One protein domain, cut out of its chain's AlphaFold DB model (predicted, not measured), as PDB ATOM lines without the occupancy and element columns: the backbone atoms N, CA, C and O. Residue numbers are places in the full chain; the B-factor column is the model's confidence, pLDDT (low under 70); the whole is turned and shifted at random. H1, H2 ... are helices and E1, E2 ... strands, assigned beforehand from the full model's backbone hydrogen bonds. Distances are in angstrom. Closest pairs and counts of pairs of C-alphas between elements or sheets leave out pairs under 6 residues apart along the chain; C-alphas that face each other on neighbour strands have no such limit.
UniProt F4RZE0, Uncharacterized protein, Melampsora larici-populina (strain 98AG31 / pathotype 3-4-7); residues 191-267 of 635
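What this domain is: This is residues 191 to 267 of the 635 residues of an uncharacterized protein of Melampsora larici-populina (strain 98AG31 / pathotype 3-4-7) (UniProt F4RZE0). Two lobes lie end to end in a rod: a three-stranded sheet, E1, E4 and E5, and a two-stranded ribbon, E2 and E3, with short helix H1 packed on it, mainly on E3. The 77 printed residues run E1 E2 H1 E3 E4 E5; both sheets are antiparallel, the first ordered E1, E4, E5. The class is mixed, with under half of the residues in named elements. The whole is loose, radius of gyration of the C-alphas 16.5 A, spanning 53 by 24 by 21 A.

Where its parts are: E1, residues 191 to 196, 17.1 A, begins at C-alpha 191 (265.445, 223.324, 183.691). E2 is residues 200 to 203, H1 220 to 227, E3 240 to 243. E4, residues 249 to 255, measures 20.0 A; E5, residues 261 to 266, 16.7 A, ends at C-alpha 266 (273.551, 220.384, 166.961).

How they stand to each other: E1 and E4 are antiparallel, N 193 and O 252 2.8 A apart. E2 and E3 are antiparallel, N 202 and O 241 2.9 A apart. The closest C-alphas of H1 and E3, Val 225 and His 240, are 6.4 A apart. In H1 every O i to N i+4 pair is within hydrogen-bond range. E4 and E5 form a hairpin, N 251 and O 264 2.8 A apart.

The domain as a whole: The farthest C-alphas, Ser 237 and Ala 257, are 53.1 A apart. The printed part has no cut; links E2 to H1 and H1 to E3 are long. Residues 257 and 259 to 261 have pLDDT under 70.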
ATOM      1  N   LYS A 191     265.333 221.952 184.196       74.69
ATOM      2  CA  LYS A 191     265.445 223.324 183.691       74.69
ATOM      3  C   LYS A 191     266.188 223.289 182.358       74.69
ATOM      4  O   LYS A 191     267.391 223.054 182.323       74.69
ATOM      5  N   THR A 192     265.472 223.538 181.269       73.50
ATOM      6  CA  THR A 192     266.041 223.607 179.916       73.50
ATOM      7  C   THR A 192     266.505 225.024 179.573       73.50
ATOM      8  O   THR A 192     265.731 225.974 179.686       73.50
ATOM      9  N   ILE A 193     267.733 225.151 179.068       73.12
ATOM     10  CA  ILE A 193     268.330 226.386 178.545       73.12
ATOM     11  C   ILE A 193     268.766 226.140 177.093       73.12
ATOM     12  O   ILE A 193     269.265 225.061 176.778       73.12
ATOM     13  N   TRP A 194     268.574 227.123 176.212       76.88
ATOM     14  CA  TRP A 194     269.000 227.072 174.809       76.88
ATOM     15  C   TRP A 194     269.929 228.244 174.493       76.88
ATOM     16  O   TRP A 194     269.668 229.370 174.917       76.88
ATOM     17  N   TYR A 195     270.945 227.971 173.684       80.25
ATOM     18  CA  TYR A 195     271.877 228.929 173.107       80.25
ATOM     19  C   TYR A 195     271.942 228.681 171.596       80.25
ATOM     20  O   TYR A 195     271.960 227.532 171.158       80.25
ATOM     21  N   ALA A 196     271.979 229.746 170.803       83.44
ATOM     22  CA  ALA A 196     272.336 229.681 169.389       83.44
ATOM     23  C   ALA A 196     273.723 230.294 169.221       83.44
ATOM     24  O   ALA A 196     274.070 231.220 169.962       83.44
ATOM     25  N   CYS A 197     274.516 229.789 168.280       86.69
ATOM     26  CA  CYS A 197     275.771 230.447 167.970       86.69
ATOM     27  C   CYS A 197     275.500 231.785 167.281       86.69
ATOM     28  O   CYS A 197     274.660 231.895 166.390       86.69
ATOM     29  N   LEU A 198     276.244 232.807 167.689       87.06
ATOM     30  CA  LEU A 198     276.243 234.110 167.028       87.06
ATOM     31  C   LEU A 198     277.309 234.183 165.923       87.06
ATOM     32  O   LEU A 198     277.406 235.195 165.240       87.06
ATOM     33  N   GLY A 199     278.099 233.122 165.738       90.25
ATOM     34  CA  GLY A 199     279.276 233.112 164.879       90.25
ATOM     35  C   GLY A 199     280.467 233.836 165.509       90.25
ATOM     36  O   GLY A 199     280.639 233.810 166.730       90.25
ATOM     37  N   VAL A 200     281.291 234.470 164.675       92.00
ATOM     38  CA  VAL A 200     282.586 235.055 165.054       92.00
ATOM     39  C   VAL A 200     282.789 236.424 164.403       92.00
ATOM     40  O   VAL A 200     282.342 236.660 163.278       92.00
ATOM     41  N   LEU A 201     283.461 237.327 165.112       91.44
ATOM     42  CA  LEU A 201     284.061 238.525 164.533       91.44
ATOM     43  C   LEU A 201     285.468 238.164 164.051       91.44
ATOM     44  O   LEU A 201     286.263 237.667 164.848       91.44
ATOM     45  N   ARG A 202     285.769 238.373 162.770       90.88
ATOM     46  CA  ARG A 202     287.075 238.057 162.168       90.88
ATOM     47  C   ARG A 202     287.520 239.149 161.196       90.88
ATOM     48  O   ARG A 202     286.748 240.068 160.931       90.88
ATOM     49  N   CYS A 203     288.741 239.055 160.678       90.81
ATOM     50  CA  CYS A 203     289.136 239.849 159.513       90.81
ATOM     51  C   CYS A 203     288.506 239.285 158.227       90.81
ATOM     52  O   CYS A 203     288.110 238.117 158.178       90.81
ATOM     53  N   ASP A 204     288.426 240.117 157.195       90.19
ATOM     54  CA  ASP A 204     288.256 239.717 155.794       90.19
ATOM     55  C   ASP A 204     289.506 239.050 155.190       90.19
ATOM     56  O   ASP A 204     289.369 238.190 154.323       90.19
ATOM     57  N   ASP A 205     290.701 239.406 155.667       88.00
ATOM     58  CA  ASP A 205     291.962 238.743 155.342       88.00
ATOM     59  C   ASP A 205     292.046 237.354 156.003       88.00
ATOM     60  O   ASP A 205     292.146 237.236 157.230       88.00
ATOM     61  N   ASP A 206     292.038 236.296 155.186       82.25
ATOM     62  CA  ASP A 206     292.144 234.903 155.635       82.25
ATOM     63  C   ASP A 206     293.525 234.557 156.247       82.25
ATOM     64  O   ASP A 206     293.641 233.537 156.931       82.25
ATOM     65  N   PHE A 207     294.561 235.392 156.069       84.75
ATOM     66  CA  PHE A 207     295.852 235.244 156.761       84.75
ATOM     67  C   PHE A 207     295.861 235.867 158.167       84.75
ATOM     68  O   PHE A 207     296.755 235.581 158.968       84.75
ATOM     69  N   CYS A 208     294.864 236.689 158.510       85.62
ATOM     70  CA  CYS A 208     294.776 237.321 159.818       85.62
ATOM     71  C   CYS A 208     294.146 236.378 160.858       85.62
ATOM     72  O   CYS A 208     292.959 236.056 160.809       85.62
ATOM     73  N   ALA A 209     294.915 236.001 161.883       84.56
ATOM     74  CA  ALA A 209     294.467 235.118 162.969       84.56
ATOM     75  C   ALA A 209     293.437 235.747 163.943       84.56
ATOM     76  O   ALA A 209     293.147 235.179 164.999       84.56
ATOM     77  N   TYR A 210     292.888 236.927 163.634       86.88
ATOM     78  CA  TYR A 210     291.925 237.618 164.488       86.88
ATOM     79  C   TYR A 210     290.569 236.897 164.522       86.88
ATOM     80  O   TYR A 210     289.843 236.852 163.529       86.88
ATOM     81  N   ALA A 211     290.198 236.385 165.699       87.56
ATOM     82  CA  ALA A 211     288.892 235.786 165.963       87.56
ATOM     83  C   ALA A 211     288.369 236.205 167.348       87.56
ATOM     84  O   ALA A 211     288.902 235.798 168.383       87.56
ATOM     85  N   ALA A 212     287.295 236.996 167.386       87.25
ATOM     86  CA  ALA A 212     286.716 237.558 168.606       87.25
ATOM     87  C   ALA A 212     285.220 237.213 168.777       87.25
ATOM     88  O   ALA A 212     284.495 237.009 167.798       87.25
ATOM     89  N   PRO A 213     284.717 237.125 170.024       87.56
ATOM     90  CA  PRO A 213     283.325 236.785 170.283       87.56
ATOM     91  C   PRO A 213     282.411 237.996 170.013       87.56
ATOM     92  O   PRO A 213     282.657 239.071 170.569       87.56
ATOM     93  N   PRO A 214     281.332 237.850 169.221       88.88
ATOM     94  CA  PRO A 214     280.412 238.949 168.942       88.88
ATOM     95  C   PRO A 214     279.614 239.377 170.191       88.88
ATOM     96  O   PRO A 214     279.318 238.548 171.062       88.88
ATOM     97  N   PRO A 215     279.200 240.659 170.280       87.19
ATOM     98  CA  PRO A 215     278.247 241.131 171.282       87.19
ATOM     99  C   PRO A 215     276.963 240.288 171.321       87.19
ATOM    100  O   PRO A 215     276.373 239.974 170.291       87.19
ATOM    101  N   THR A 216     276.494 239.949 172.524       81.50
ATOM    102  CA  THR A 216     275.377 239.002 172.723       81.50
ATOM    103  C   THR A 216     273.982 239.631 172.721       81.50
ATOM    104  O   THR A 216     272.982 238.921 172.857       81.50
ATOM    105  N   ALA A 217     273.891 240.955 172.595       77.38
ATOM    106  CA  ALA A 217     272.627 241.676 172.490       77.38
ATOM    107  C   ALA A 217     272.178 241.795 171.022       77.38
ATOM    108  O   ALA A 217     272.997 241.921 170.114       77.38
ATOM    109  N   GLU A 218     270.864 241.761 170.800       78.06
ATOM    110  CA  GLU A 218     270.246 241.836 169.470       78.06
ATOM    111  C   GLU A 218     270.668 243.128 168.742       78.06
ATOM    112  O   GLU A 218     270.692 244.200 169.346       78.06
ATOM    113  N   GLY A 219     271.080 243.013 167.475       83.19
ATOM    114  CA  GLY A 219     271.620 244.115 166.661       83.19
ATOM    115  C   GLY A 219     273.045 244.581 167.010       83.19
ATOM    116  O   GLY A 219     273.727 245.129 166.147       83.19
ATOM    117  N   LYS A 220     273.556 244.323 168.223       88.69
ATOM    118  CA  LYS A 220     274.842 244.893 168.675       88.69
ATOM    119  C   LYS A 220     276.078 244.371 167.946       88.69
ATOM    120  O   LYS A 220     277.077 245.076 167.925       88.69
ATOM    121  N   ALA A 221     276.036 243.188 167.336       86.56
ATOM    122  CA  ALA A 221     277.144 242.717 166.500       86.56
ATOM    123  C   ALA A 221     277.275 243.524 165.191       86.56
ATOM    124  O   ALA A 221     278.386 243.841 164.780       86.56
ATOM    125  N   GLU A 222     276.152 243.921 164.582       88.25
ATOM    126  CA  GLU A 222     276.133 244.760 163.372       88.25
ATOM    127  C   GLU A 222     276.519 246.209 163.680       88.25
ATOM    128  O   GLU A 222     277.234 246.840 162.907       88.25
ATOM    129  N   GLU A 223     276.046 246.733 164.813       91.75
ATOM    130  CA  GLU A 223     276.423 248.054 165.328       91.75
ATOM    131  C   GLU A 223     277.931 248.123 165.599       91.75
ATOM    132  O   GLU A 223     278.605 249.018 165.099       91.75
ATOM    133  N   TYR A 224     278.483 247.115 166.280       88.62
ATOM    134  CA  TYR A 224     279.902 247.064 166.627       88.62
ATOM    135  C   TYR A 224     280.829 247.047 165.403       88.62
ATOM    136  O   TYR A 224     281.839 247.746 165.410       88.62
ATOM    137  N   VAL A 225     280.475 246.310 164.341       90.00
ATOM    138  CA  VAL A 225     281.231 246.311 163.072       90.00
ATOM    139  C   VAL A 225     281.140 247.664 162.353       90.00
ATOM    140  O   VAL A 225     282.130 248.115 161.789       90.00
ATOM    141  N   LYS A 226     279.989 248.350 162.403       89.75
ATOM    142  CA  LYS A 226     279.841 249.702 161.826       89.75
ATOM    143  C   LYS A 226     280.659 250.753 162.578       89.75
ATOM    144  O   LYS A 226     281.204 251.652 161.951       89.75
ATOM    145  N   GLU A 227     280.735 250.643 163.902       90.56
ATOM    146  CA  GLU A 227     281.526 251.537 164.756       90.56
ATOM    147  C   GLU A 227     283.035 251.240 164.701       90.56
ATOM    148  O   GLU A 227     283.842 252.136 164.932       90.56
ATOM    149  N   ASN A 228     283.426 249.995 164.404       87.75
ATOM    150  CA  ASN A 228     284.815 249.525 164.433       87.75
ATOM    151  C   ASN A 228     285.153 248.750 163.137       87.75
ATOM    152  O   ASN A 228     285.368 247.536 163.205       87.75
ATOM    153  N   PRO A 229     285.179 249.414 161.961       88.62
ATOM    154  CA  PRO A 229     285.295 248.744 160.661       88.62
ATOM    155  C   PRO A 229     286.701 248.214 160.340       88.62
ATOM    156  O   PRO A 229     286.839 247.370 159.459       88.62
ATOM    157  N   VAL A 230     287.743 248.687 161.030       89.75
ATOM    158  CA  VAL A 230     289.139 248.248 160.837       89.75
ATOM    159  C   VAL A 230     289.453 247.068 161.758       89.75
ATOM    160  O   VAL A 230     288.994 247.030 162.904       89.75
ATOM    161  N   CYS A 231     290.234 246.102 161.269       87.25
ATOM    162  CA  CYS A 231     290.679 244.949 162.044       87.25
ATOM    163  C   CYS A 231     291.432 245.372 163.326       87.25
ATOM    164  O   CYS A 231     292.410 246.112 163.240       87.25
ATOM    165  N   PRO A 232     291.050 244.883 164.523       84.12
ATOM    166  CA  PRO A 232     291.750 245.221 165.768       84.12
ATOM    167  C   PRO A 232     293.103 244.517 165.986       84.12
ATOM    168  O   PRO A 232     293.675 244.644 167.071       84.12
ATOM    169  N   ALA A 233     293.588 243.718 165.032       83.12
ATOM    170  CA  ALA A 233     294.887 243.059 165.139       83.12
ATOM    171  C   ALA A 233     296.039 244.040 164.871       83.12
ATOM    172  O   ALA A 233     295.967 244.882 163.979       83.12
ATOM    173  N   VAL A 234     297.120 243.901 165.640       76.81
ATOM    174  CA  VAL A 234     298.352 244.678 165.448       76.81
ATOM    175  C   VAL A 234     298.892 244.424 164.037       76.81
ATOM    176  O   VAL A 234     298.902 243.280 163.592       76.81
ATOM    177  N   GLU A 235     299.306 245.491 163.349       78.88
ATOM    178  CA  GLU A 235     299.863 245.464 161.982       78.88
ATOM    179  C   GLU A 235     298.916 244.924 160.883       78.88
ATOM    180  O   GLU A 235     299.338 244.738 159.744       78.88
ATOM    181  N   CYS A 236     297.619 244.750 161.167       83.94
ATOM    182  CA  CYS A 236     296.623 244.358 160.169       83.94
ATOM    183  C   CYS A 236     295.861 245.573 159.610       83.94
ATOM    184  O   CYS A 236     295.314 246.375 160.363       83.94
ATOM    185  N   SER A 237     295.782 245.680 158.281       84.81
ATOM    186  CA  SER A 237     295.038 246.728 157.561       84.81
ATOM    187  C   SER A 237     293.679 246.271 157.007       84.81
ATOM    188  O   SER A 237     293.009 247.048 156.327       84.81
ATOM    189  N   GLY A 238     293.273 245.026 157.276       88.06
ATOM    190  CA  GLY A 238     292.027 244.446 156.770       88.06
ATOM    191  C   GLY A 238     290.756 244.983 157.441       88.06
ATOM    192  O   GLY A 238     290.786 245.669 158.469       88.06
ATOM    193  N   THR A 239     289.610 244.636 156.860       90.25
ATOM    194  CA  THR A 239     288.272 244.984 157.347       90.25
ATOM    195  C   THR A 239     287.805 244.012 158.427       90.25
ATOM    196  O   THR A 239     287.924 242.791 158.320       90.25
ATOM    197  N   HIS A 240     287.178 244.551 159.462       90.50
ATOM    198  CA  HIS A 240     286.522 243.784 160.510       90.50
ATOM    199  C   HIS A 240     285.137 243.317 160.041       90.50
ATOM    200  O   HIS A 240     284.287 244.131 159.683       90.50
ATOM    201  N   ILE A 241     284.880 242.007 160.058       91.25
ATOM    202  CA  ILE A 241     283.624 241.413 159.578       91.25
ATOM    203  C   ILE A 241     282.970 240.494 160.614       91.25
ATOM    204  O   ILE A 241     283.630 239.793 161.384       91.25
ATOM    205  N   TRP A 242     281.636 240.436 160.596       93.50
ATOM    206  CA  TRP A 242     280.858 239.489 161.397       93.50
ATOM    207  C   TRP A 242     280.400 238.302 160.544       93.50
ATOM    208  O   TRP A 242     279.530 238.428 159.684       93.50
ATOM    209  N   THR A 243     280.970 237.123 160.799       92.06
ATOM    210  CA  THR A 243     280.577 235.866 160.147       92.06
ATOM    211  C   THR A 243     279.555 235.142 161.025       92.06
ATOM    212  O   THR A 243     279.911 234.602 162.071       92.06
ATOM    213  N   GLN A 244     278.279 235.139 160.624       91.06
ATOM    214  CA  GLN A 244     277.176 234.532 161.386       91.06
ATOM    215  C   GLN A 244     277.174 232.993 161.316       91.06
ATOM    216  O   GLN A 244     277.548 232.408 160.302       91.06
ATOM    217  N   CYS A 245     276.660 232.321 162.356       88.50
ATOM    218  CA  CYS A 245     276.498 230.859 162.379       88.50
ATOM    219  C   CYS A 245     275.049 230.434 162.727       88.50
ATOM    220  O   CYS A 245     274.782 229.940 163.821       88.50
ATOM    221  N   PRO A 246     274.076 230.626 161.814       81.75
ATOM    222  CA  PRO A 246     272.643 230.537 162.131       81.75
ATOM    223  C   PRO A 246     272.100 229.114 162.366       81.75
ATOM    224  O   PRO A 246     270.950 228.962 162.778       81.75
ATOM    225  N   HIS A 247     272.888 228.071 162.086       80.69
ATOM    226  CA  HIS A 247     272.442 226.671 162.105       80.69
ATOM    227  C   HIS A 247     273.004 225.837 163.268       80.69
ATOM    228  O   HIS A 247     272.668 224.657 163.366       80.69
ATOM    229  N   THR A 248     273.823 226.419 164.149       82.00
ATOM    230  CA  THR A 248     274.383 225.735 165.326       82.00
ATOM    231  C   THR A 248     273.684 226.157 166.612       82.00
ATOM    232  O   THR A 248     273.471 227.343 166.888       82.00
ATOM    233  N   ILE A 249     273.296 225.164 167.411       80.25
ATOM    234  CA  ILE A 249     272.555 225.367 168.657       80.25
ATOM    235  C   ILE A 249     273.043 224.423 169.753       80.25
ATOM    236  O   ILE A 249     273.208 223.222 169.552       80.25
ATOM    237  N   CYS A 250     273.198 224.971 170.953       79.81
ATOM    238  CA  CYS A 250     273.503 224.228 172.165       79.81
ATOM    239  C   CYS A 250     272.303 224.270 173.117       79.81
ATOM    240  O   CYS A 250     271.603 225.278 173.248       79.81
ATOM    241  N   ARG A 251     272.052 223.163 173.809       78.19
ATOM    242  CA  ARG A 251     271.033 223.044 174.845       78.19
ATOM    243  C   ARG A 251     271.612 222.393 176.085       78.19
ATOM    244  O   ARG A 251     272.271 221.366 175.993       78.19
ATOM    245  N   ILE A 252     271.256 222.940 177.240       75.44
ATOM    246  CA  ILE A 252     271.587 222.381 178.548       75.44
ATOM    247  C   ILE A 252     270.278 222.040 179.262       75.44
ATOM    248  O   ILE A 252     269.399 222.893 179.387       75.44
ATOM    249  N   ASP A 253     270.130 220.797 179.713       73.06
ATOM    250  CA  ASP A 253     269.043 220.370 180.598       73.06
ATOM    251  C   ASP A 253     269.605 220.096 181.993       73.06
ATOM    252  O   ASP A 253     270.375 219.159 182.161       73.06
ATOM    253  N   ILE A 254     269.223 220.901 182.985       71.81
ATOM    254  CA  ILE A 254     269.720 220.799 184.366       71.81
ATOM    255  C   ILE A 254     268.642 220.166 185.247       71.81
ATOM    256  O   ILE A 254     267.529 220.693 185.313       71.81
ATOM    257  N   GLN A 255     268.939 219.067 185.938       74.75
ATOM    258  CA  GLN A 255     268.013 218.460 186.892       74.75
ATOM    259  C   GLN A 255     267.909 219.347 188.138       74.75
ATOM    260  O   GLN A 255     268.905 219.621 188.802       74.75
ATOM    261  N   LYS A 256     266.697 219.794 188.481       72.50
ATOM    262  CA  LYS A 256     266.451 220.726 189.597       72.50
ATOM    263  C   LYS A 256     266.857 220.147 190.958       72.50
ATOM    264  O   LYS A 256     267.271 220.906 191.820       72.50
ATOM    265  N   ALA A 257     266.718 218.832 191.140       69.38
ATOM    266  CA  ALA A 257     266.944 218.158 192.420       69.38
ATOM    267  C   ALA A 257     268.419 217.827 192.710       69.38
ATOM    268  O   ALA A 257     268.806 217.772 193.869       69.38
ATOM    269  N   THR A 258     269.231 217.588 191.676       73.94
ATOM    270  CA  THR A 258     270.610 217.077 191.827       73.94
ATOM    271  C   THR A 258     271.673 218.008 191.241       73.94
ATOM    272  O   THR A 258     272.861 217.782 191.441       73.94
ATOM    273  N   GLY A 259     271.272 219.022 190.468       65.75
ATOM    274  CA  GLY A 259     272.182 219.909 189.742       65.75
ATOM    275  C   GLY A 259     272.798 219.313 188.469       65.75
ATOM    276  O   GLY A 259     273.365 220.072 187.684       65.75
ATOM    277  N   TRP A 260     272.657 218.006 188.207       67.44
ATOM    278  CA  TRP A 260     273.257 217.359 187.033       67.44
ATOM    279  C   TRP A 260     272.760 217.965 185.716       67.44
ATOM    280  O   TRP A 260     271.555 218.076 185.472       67.44
ATOM    281  N   GLY A 261     273.706 218.353 184.858       64.94
ATOM    282  CA  GLY A 261     273.455 219.001 183.575       64.94
ATOM    283  C   GLY A 261     273.775 218.097 182.388       64.94
ATOM    284  O   GLY A 261     274.886 217.595 182.268       64.94
ATOM    285  N   VAL A 262     272.828 217.948 181.461       71.50
ATOM    286  CA  VAL A 262     273.040 217.285 180.168       71.50
ATOM    287  C   VAL A 262     273.194 218.356 179.086       71.50
ATOM    288  O   VAL A 262     272.201 218.951 178.652       71.50
ATOM    289  N   LEU A 263     274.436 218.608 178.657       71.38
ATOM    290  CA  LEU A 263     274.761 219.478 177.522       71.38
ATOM    291  C   LEU A 263     274.630 218.712 176.206       71.38
ATOM    292  O   LEU A 263     275.029 217.554 176.107       71.38
ATOM    293  N   ARG A 264     274.051 219.357 175.191       74.00
ATOM    294  CA  ARG A 264     273.799 218.767 173.876       74.00
ATOM    295  C   ARG A 264     273.903 219.797 172.765       74.00
ATOM    296  O   ARG A 264     273.262 220.844 172.839       74.00
ATOM    297  N   HIS A 265     274.648 219.454 171.726       79.94
ATOM    298  CA  HIS A 265     274.899 220.303 170.568       79.94
ATOM    299  C   HIS A 265     274.120 219.831 169.323       79.94
ATOM    300  O   HIS A 265     273.520 218.747 169.322       79.94
ATOM    301  N   SER A 266     274.070 220.682 168.296       77.19
ATOM    302  CA  SER A 266     273.551 220.384 166.961       77.19
ATOM    303  C   SER A 266     274.081 221.367 165.930       77.19
ATOM    304  O   SER A 266     274.194 222.559 166.216       77.19
ATOM    305  N   GLY A 267     274.304 220.872 164.714       80.06
ATOM    306  CA  GLY A 267     274.897 221.632 163.614       80.06
ATOM    307  C   GLY A 267     276.422 221.506 163.569       80.06
ATOM    308  O   GLY A 267     277.015 220.749 164.334       80.06
TER     309      GLY A 267